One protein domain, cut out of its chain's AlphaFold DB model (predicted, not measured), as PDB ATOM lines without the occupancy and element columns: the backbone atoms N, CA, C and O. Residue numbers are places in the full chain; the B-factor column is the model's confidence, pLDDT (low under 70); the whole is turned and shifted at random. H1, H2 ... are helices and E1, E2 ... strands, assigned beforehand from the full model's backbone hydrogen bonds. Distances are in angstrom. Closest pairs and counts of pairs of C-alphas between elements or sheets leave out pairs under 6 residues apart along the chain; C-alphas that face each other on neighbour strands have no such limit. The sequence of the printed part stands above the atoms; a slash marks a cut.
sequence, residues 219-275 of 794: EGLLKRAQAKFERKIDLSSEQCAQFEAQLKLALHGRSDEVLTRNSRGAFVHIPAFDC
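Overview. This is residues 219 to 275 of the 794 residues of an uncharacterized protein of Marivivens niveibacter (UniProt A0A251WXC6). Two helices, H1 and H3, pack on each other at a steep tilt at one end of a small elongated domain, and a two-stranded hairpin, E1 and E2, reaches to the other end of its long axis. The short helix H2 follows H1 and packs on its last residues, and the chain then turns back into H3. The printed part has 57 residues with three named helices and two named strands, in the order H1, H2, H3, E1, E2; the sheet is E1 - E2, antiparallel, and the class is mixed, helices and strands. The whole is compact, with a radius of gyration of the C-alphas of 10.7 A, and spans 32 by 19 by 16 A.

Arrangement. Begin with H1, residues 219 to 230, and look from it to H3, residues 244 to 252. They touch, with the C-alphas of Leu 221 and Ala 250 the closest at 5.0 A. Their lines stand at a steep tilt of 52 degrees, and they run opposite ways. H2, residues 237 to 240, touches H1 with H1's residues 226 to 230 alone; the closest C-alphas are those of Glu 230 and Ser 237, 7.0 A apart. H2 and H3 are close but not clearly touching, with the C-alphas of Cys 240 and Gln 246 the closest at 7.8 A. Next look at the hairpin of E1, residues 258 to 261, and E2, residues 267 to 270, antiparallel at 147 degrees between their directions. Here N 260 and O 268 are within hydrogen-bond range at 2.9 A, as are N 268 and O 260 at 2.8 A. The closest C-alphas of H3 and E1 are those of Ala 245 and Val 258, 7.4 A apart, while H3 is apart from E2, and H1 and H2 are apart from both strands. In H1 and H3 every O i to N i+4 pair is within hydrogen-bond range; H2 is too short for such a pair, and its one O i to N i+3 pair is within range.

Along the chain. Find C-alpha 219 at (3.018, -21.795, 55.843); from there H1 runs 16.1 A to C-alpha 230. H2 covers 4.9 A from C-alpha 237 to C-alpha 240. H3 starts at C-alpha 244, at (8.190, -19.599, 42.697), and runs 11.6 A to C-alpha 252. E1 is 10.1 A long from C-alpha 258 to C-alpha 261, and E2 is 9.9 A long, ending at C-alpha 270 at (19.097, -16.066, 41.967).

Size, cuts and confidence. The two C-alphas farthest apart are those of Gly 220 and Gly 265, at 32.2 A. The printed part has no cut. The links from H2 to H3, H3 to E1 and E1 to E2 are tight, the link from H1 to H2 is short, and no link is long. The mean pLDDT of the printed part of this model is 79.7, and residues 235 to 242, of which 237 to 240 belong to H2, are under 70.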
ATOM      1  N   GLU A 219       2.591 -23.110  55.353       89.50
ATOM      2  CA  GLU A 219       3.018 -21.795  55.843       89.50
ATOM      3  C   GLU A 219       4.294 -21.873  56.682       89.50
ATOM      4  O   GLU A 219       5.171 -21.022  56.557       89.50
ATOM      5  N   GLY A 220       4.411 -22.881  57.548       89.62
ATOM      6  CA  GLY A 220       5.595 -23.091  58.375       89.62
ATOM      7  C   GLY A 220       6.821 -23.428  57.527       89.62
ATOM      8  O   GLY A 220       7.902 -22.877  57.753       89.62
ATOM      9  N   LEU A 221       6.643 -24.279  56.512       89.75
ATOM     10  CA  LEU A 221       7.660 -24.585  55.503       89.75
ATOM     11  C   LEU A 221       8.052 -23.338  54.696       89.75
ATOM     12  O   LEU A 221       9.243 -23.072  54.525       89.75
ATOM     13  N   LEU A 222       7.079 -22.536  54.249       88.62
ATOM     14  CA  LEU A 222       7.342 -21.323  53.474       88.62
ATOM     15  C   LEU A 222       8.046 -20.245  54.306       88.62
ATOM     16  O   LEU A 222       9.033 -19.691  53.834       88.62
ATOM     17  N   LYS A 223       7.618 -19.994  55.549       87.88
ATOM     18  CA  LYS A 223       8.267 -19.033  56.462       87.88
ATOM     19  C   LYS A 223       9.736 -19.412  56.722       87.88
ATOM     20  O   LYS A 223      10.597 -18.534  56.767       87.88
ATOM     21  N   ARG A 224      10.058 -20.715  56.800       86.12
ATOM     22  CA  ARG A 224      11.452 -21.211  56.841       86.12
ATOM     23  C   ARG A 224      12.210 -20.945  55.536       86.12
ATOM     24  O   ARG A 224      13.339 -20.459  55.584       86.12
ATOM     25  N   ALA A 225      11.608 -21.236  54.382       86.00
ATOM     26  CA  ALA A 225      12.229 -20.996  53.078       86.00
ATOM     27  C   ALA A 225      12.479 -19.498  52.812       86.00
ATOM     28  O   ALA A 225      13.560 -19.131  52.358       86.00
ATOM     29  N   GLN A 226      11.526 -18.631  53.164       83.56
ATOM     30  CA  GLN A 226      11.616 -17.171  53.056       83.56
ATOM     31  C   GLN A 226      12.792 -16.613  53.855       83.56
ATOM     32  O   GLN A 226      13.695 -16.019  53.267       83.56
ATOM     33  N   ALA A 227      12.869 -16.928  55.153       82.62
ATOM     34  CA  ALA A 227      13.975 -16.500  56.010       82.62
ATOM     35  C   ALA A 227      15.357 -17.010  55.539       82.62
ATOM     36  O   ALA A 227      16.389 -16.451  55.917       82.62
ATOM     37  N   LYS A 228      15.402 -18.067  54.715       78.88
ATOM     38  CA  LYS A 228      16.626 -18.599  54.095       78.88
ATOM     39  C   LYS A 228      16.957 -17.950  52.743       78.88
ATOM     40  O   LYS A 228      18.140 -17.827  52.427       78.88
ATOM     41  N   PHE A 229      15.950 -17.503  51.989       75.94
ATOM     42  CA  PHE A 229      16.101 -16.690  50.773       75.94
ATOM     43  C   PHE A 229      16.587 -15.270  51.102       75.94
ATOM     44  O   PHE A 229      17.598 -14.831  50.562       75.94
ATOM     45  N   GLU A 230      15.919 -14.575  52.028       76.94
ATOM     46  CA  GLU A 230      16.228 -13.178  52.389       76.94
ATOM     47  C   GLU A 230      17.651 -13.015  52.949       76.94
ATOM     48  O   GLU A 230      18.319 -12.020  52.696       76.94
ATOM     49  N   ARG A 231      18.174 -14.033  53.643       76.69
ATOM     50  CA  ARG A 231      19.563 -14.059  54.140       76.69
ATOM     51  C   ARG A 231      20.630 -14.260  53.053       76.69
ATOM     52  O   ARG A 231      21.813 -14.287  53.386       76.69
ATOM     53  N   LYS A 232      20.245 -14.484  51.791       73.38
ATOM     54  CA  LYS A 232      21.158 -14.874  50.699       73.38
ATOM     55  C   LYS A 232      20.982 -14.086  49.395       73.38
ATOM     56  O   LYS A 232      21.702 -14.374  48.441       73.38
ATOM     57  N   ILE A 233      20.049 -13.132  49.324       72.25
ATOM     58  CA  ILE A 233      19.713 -12.401  48.094       72.25
ATOM     59  C   ILE A 233      19.523 -10.913  48.407       72.25
ATOM     60  O   ILE A 233      18.757 -10.564  49.297       72.25
ATOM     61  N   ASP A 234      20.166 -10.044  47.626       70.19
ATOM     62  CA  ASP A 234      19.997  -8.584  47.686       70.19
ATOM     63  C   ASP A 234      18.763  -8.134  46.870       70.19
ATOM     64  O   ASP A 234      18.870  -7.608  45.761       70.19
ATOM     65  N   LEU A 235      17.567  -8.436  47.389       68.56
ATOM     66  CA  LEU A 235      16.257  -8.025  46.858       68.56
ATOM     67  C   LEU A 235      15.291  -7.743  48.023       68.56
ATOM     68  O   LEU A 235      15.416  -8.343  49.090       68.56
ATOM     69  N   SER A 236      14.306  -6.857  47.832       68.81
ATOM     70  CA  SER A 236      13.336  -6.550  48.897       68.81
ATOM     71  C   SER A 236      12.399  -7.729  49.182       68.81
ATOM     72  O   SER A 236      12.088  -8.512  48.282       68.81
ATOM     73  N   SER A 237      11.887  -7.831  50.413       66.75
ATOM     74  CA  SER A 237      10.951  -8.892  50.820       66.75
ATOM     75  C   SER A 237       9.716  -8.988  49.911       66.75
ATOM     76  O   SER A 237       9.299 -10.091  49.569       66.75
ATOM     77  N   GLU A 238       9.184  -7.854  49.436       65.88
ATOM     78  CA  GLU A 238       8.079  -7.803  48.463       65.88
ATOM     79  C   GLU A 238       8.435  -8.459  47.121       65.88
ATOM     80  O   GLU A 238       7.627  -9.192  46.554       65.88
ATOM     81  N   GLN A 239       9.649  -8.225  46.609       66.00
ATOM     82  CA  GLN A 239      10.126  -8.854  45.374       66.00
ATOM     83  C   GLN A 239      10.395 -10.345  45.600       66.00
ATOM     84  O   GLN A 239       9.972 -11.180  44.804       66.00
ATOM     85  N   CYS A 240      11.045 -10.682  46.715       66.38
ATOM     86  CA  CYS A 240      11.334 -12.051  47.126       66.38
ATOM     87  C   CYS A 240      10.066 -12.915  47.239       66.38
ATOM     88  O   CYS A 240      10.051 -14.036  46.728       66.38
ATOM     89  N   ALA A 241       8.994 -12.383  47.836       65.38
ATOM     90  CA  ALA A 241       7.725 -13.083  48.051       65.38
ATOM     91  C   ALA A 241       6.996 -13.508  46.760       65.38
ATOM     92  O   ALA A 241       6.126 -14.376  46.812       65.38
ATOM     93  N   GLN A 242       7.344 -12.930  45.603       66.62
ATOM     94  CA  GLN A 242       6.746 -13.266  44.306       66.62
ATOM     95  C   GLN A 242       7.435 -14.432  43.571       66.62
ATOM     96  O   GLN A 242       6.957 -14.843  42.509       66.62
ATOM     97  N   PHE A 243       8.562 -14.958  44.069       75.31
ATOM     98  CA  PHE A 243       9.324 -15.981  43.349       75.31
ATOM     99  C   PHE A 243       8.896 -17.410  43.698       75.31
ATOM    100  O   PHE A 243       9.067 -17.880  44.822       75.31
ATOM    101  N   GLU A 244       8.479 -18.154  42.666       79.25
ATOM    102  CA  GLU A 244       8.190 -19.599  42.697       79.25
ATOM    103  C   GLU A 244       9.300 -20.412  43.395       79.25
ATOM    104  O   GLU A 244       9.029 -21.413  44.054       79.25
ATOM    105  N   ALA A 245      10.552 -19.957  43.283       81.75
ATOM    106  CA  ALA A 245      11.732 -20.564  43.889       81.75
ATOM    107  C   ALA A 245      11.642 -20.702  45.424       81.75
ATOM    108  O   ALA A 245      12.104 -21.711  45.958       81.75
ATOM    109  N   GLN A 246      11.003 -19.757  46.130       85.19
ATOM    110  CA  GLN A 246      10.780 -19.865  47.580       85.19
ATOM    111  C   GLN A 246       9.868 -21.048  47.917       85.19
ATOM    112  O   GLN A 246      10.150 -21.828  48.828       85.19
ATOM    113  N   LEU A 247       8.783 -21.205  47.154       87.31
ATOM    114  CA  LEU A 247       7.809 -22.266  47.374       87.31
ATOM    115  C   LEU A 247       8.343 -23.629  46.910       87.31
ATOM    116  O   LEU A 247       8.110 -24.625  47.586       87.31
ATOM    117  N   LYS A 248       9.147 -23.675  45.838       88.69
ATOM    118  CA  LYS A 248       9.909 -24.878  45.458       88.69
ATOM    119  C   LYS A 248      10.860 -25.312  46.579       88.69
ATOM    120  O   LYS A 248      10.836 -26.481  46.952       88.69
ATOM    121  N   LEU A 249      11.613 -24.388  47.192       88.25
ATOM    122  CA  LEU A 249      12.463 -24.714  48.346       88.25
ATOM    123  C   LEU A 249      11.640 -25.274  49.518       88.25
ATOM    124  O   LEU A 249      12.017 -26.294  50.086       88.25
ATOM    125  N   ALA A 250      10.504 -24.654  49.848       89.50
ATOM    126  CA  ALA A 250       9.615 -25.116  50.915       89.50
ATOM    127  C   ALA A 250       9.045 -26.528  50.654       89.50
ATOM    128  O   ALA A 250       9.116 -27.404  51.518       89.50
ATOM    129  N   LEU A 251       8.494 -26.759  49.458       89.81
ATOM    130  CA  LEU A 251       7.754 -27.978  49.125       89.81
ATOM    131  C   LEU A 251       8.641 -29.137  48.667       89.81
ATOM    132  O   LEU A 251       8.296 -30.284  48.925       89.81
ATOM    133  N   HIS A 252       9.752 -28.871  47.979       89.25
ATOM    134  CA  HIS A 252      10.618 -29.905  47.395       89.25
ATOM    135  C   HIS A 252      11.934 -30.096  48.170       89.25
ATOM    136  O   HIS A 252      12.695 -31.021  47.880       89.25
ATOM    137  N   GLY A 253      12.238 -29.186  49.102       84.12
ATOM    138  CA  GLY A 253      13.525 -29.091  49.792       84.12
ATOM    139  C   GLY A 253      14.649 -28.476  48.949       84.12
ATOM    140  O   GLY A 253      15.778 -28.379  49.427       84.12
ATOM    141  N   ARG A 254      14.352 -28.053  47.710       87.06
ATOM    142  CA  ARG A 254      15.292 -27.421  46.770       87.06
ATOM    143  C   ARG A 254      14.600 -26.416  45.845       87.06
ATOM    144  O   ARG A 254      13.448 -26.630  45.474       87.06
ATOM    145  N   SER A 255      15.299 -25.362  45.430       88.00
ATOM    146  CA  SER A 255      14.842 -24.443  44.378       88.00
ATOM    147  C   SER A 255      15.652 -24.595  43.095       88.00
ATOM    148  O   SER A 255      16.824 -24.962  43.137       88.00
ATOM    149  N   ASP A 256      15.041 -24.242  41.967       84.50
ATOM    150  CA  ASP A 256      15.763 -24.038  40.711       84.50
ATOM    151  C   ASP A 256      16.542 -22.707  40.740       84.50
ATOM    152  O   ASP A 256      16.322 -21.860  41.615       84.50
ATOM    153  N   GLU A 257      17.427 -22.521  39.760       85.19
ATOM    154  CA  GLU A 257      17.976 -21.212  39.389       85.19
ATOM    155  C   GLU A 257      16.874 -20.314  38.794       85.19
ATOM    156  O   GLU A 257      15.958 -20.800  38.124       85.19
ATOM    157  N   VAL A 258      16.947 -18.999  39.032       80.81
ATOM    158  CA  VAL A 258      16.025 -18.018  38.441       80.81
ATOM    159  C   VAL A 258      16.762 -16.748  38.015       80.81
ATOM    160  O   VAL A 258      17.409 -16.086  38.822       80.81
ATOM    161  N   LEU A 259      16.573 -16.339  36.758       79.81
ATOM    162  CA  LEU A 259      16.947 -15.011  36.271       79.81
ATOM    163  C   LEU A 259      15.727 -14.076  36.312       79.81
ATOM    164  O   LEU A 259      14.697 -14.353  35.700       79.81
ATOM    165  N   THR A 260      15.839 -12.957  37.027       77.19
ATOM    166  CA  THR A 260      14.766 -11.963  37.210       77.19
ATOM    167  C   THR A 260      15.259 -10.544  36.896       77.19
ATOM    168  O   THR A 260      16.408 -10.362  36.500       77.19
ATOM    169  N   ARG A 261      14.413  -9.519  37.059       76.50
ATOM    170  CA  ARG A 261      14.799  -8.099  36.988       76.50
ATOM    171  C   ARG A 261      14.551  -7.391  38.315       76.50
ATOM    172  O   ARG A 261      13.506  -7.576  38.928       76.50
ATOM    173  N   ASN A 262      15.485  -6.535  38.724       74.50
ATOM    174  CA  ASN A 262      15.293  -5.661  39.882       74.50
ATOM    175  C   ASN A 262      14.463  -4.408  39.535       74.50
ATOM    176  O   ASN A 262      14.049  -4.191  38.394       74.50
ATOM    177  N   SER A 263      14.241  -3.545  40.529       71.75
ATOM    178  CA  SER A 263      13.498  -2.282  40.389       71.75
ATOM    179  C   SER A 263      14.134  -1.276  39.415       71.75
ATOM    180  O   SER A 263      13.446  -0.366  38.964       71.75
ATOM    181  N   ARG A 264      15.412  -1.451  39.051       76.06
ATOM    182  CA  ARG A 264      16.142  -0.637  38.061       76.06
ATOM    183  C   ARG A 264      16.162  -1.269  36.659       76.06
ATOM    184  O   ARG A 264      16.844  -0.762  35.776       76.06
ATOM    185  N   GLY A 265      15.465  -2.390  36.449       74.75
ATOM    186  CA  GLY A 265      15.415  -3.104  35.164       74.75
ATOM    187  C   GLY A 265      16.652  -3.938  34.820       74.75
ATOM    188  O   GLY A 265      16.646  -4.619  33.794       74.75
ATOM    189  N   ALA A 266      17.682  -3.935  35.670       81.19
ATOM    190  CA  ALA A 266      18.850  -4.791  35.504       81.19
ATOM    191  C   ALA A 266      18.505  -6.245  35.861       81.19
ATOM    192  O   ALA A 266      17.716  -6.498  36.776       81.19
ATOM    193  N   PHE A 267      19.101  -7.197  35.141       81.75
ATOM    194  CA  PHE A 267      18.928  -8.615  35.438       81.75
ATOM    195  C   PHE A 267      19.650  -8.994  36.738       81.75
ATOM    196  O   PHE A 267      20.792  -8.596  36.960       81.75
ATOM    197  N   VAL A 268      18.979  -9.779  37.579       79.44
ATOM    198  CA  VAL A 268      19.510 -10.352  38.821       79.44
ATOM    199  C   VAL A 268      19.387 -11.866  38.735       79.44
ATOM    200  O   VAL A 268      18.322 -12.391  38.408       79.44
ATOM    201  N   HIS A 269      20.487 -12.557  39.015       82.88
ATOM    202  CA  HIS A 269      20.558 -14.011  39.070       82.88
ATOM    203  C   HIS A 269      20.353 -14.489  40.514       82.88
ATOM    204  O   HIS A 269      21.064 -14.055  41.422       82.88
ATOM    205  N   ILE A 270      19.387 -15.384  40.707       80.06
ATOM    206  CA  ILE A 270      19.097 -16.066  41.967       80.06
ATOM    207  C   ILE A 270      19.573 -17.520  41.817       80.06
ATOM    208  O   ILE A 270      19.016 -18.244  40.985       80.06
ATOM    209  N   PRO A 271      20.581 -17.967  42.589       82.38
ATOM    210  CA  PRO A 271      21.087 -19.332  42.503       82.38
ATOM    211  C   PRO A 271      20.096 -20.348  43.089       82.38
ATOM    212  O   PRO A 271      19.220 -20.008  43.884       82.38
ATOM    213  N   ALA A 272      20.286 -21.621  42.743       85.31
ATOM    214  CA  ALA A 272      19.587 -22.734  43.377       85.31
ATOM    215  C   ALA A 272      19.949 -22.865  44.875       85.31
ATOM    216  O   ALA A 272      21.102 -22.673  45.272       85.31
ATOM    217  N   PHE A 273      18.976 -23.252  45.703       82.50
ATOM    218  CA  PHE A 273      19.147 -23.501  47.140       82.50
ATOM    219  C   PHE A 273      18.672 -24.905  47.536       82.50
ATOM    220  O   PHE A 273      17.802 -25.472  46.882       82.50
ATOM    221  N   ASP A 274      19.190 -25.421  48.654       81.44
ATOM    222  CA  ASP A 274      18.787 -26.688  49.285       81.44
ATOM    223  C   ASP A 274      18.548 -26.475  50.799       81.44
ATOM    224  O   ASP A 274      19.237 -25.670  51.444       81.44
ATOM    225  N   CYS A 275      17.547 -27.149  51.371       70.31
ATOM    226  CA  CYS A 275      17.224 -27.151  52.806       70.31
ATOM    227  C   CYS A 275      16.859 -28.540  53.369       70.31
ATOM    228  O   CYS A 275      16.266 -28.636  54.445       70.31
TER     229      CYS A 275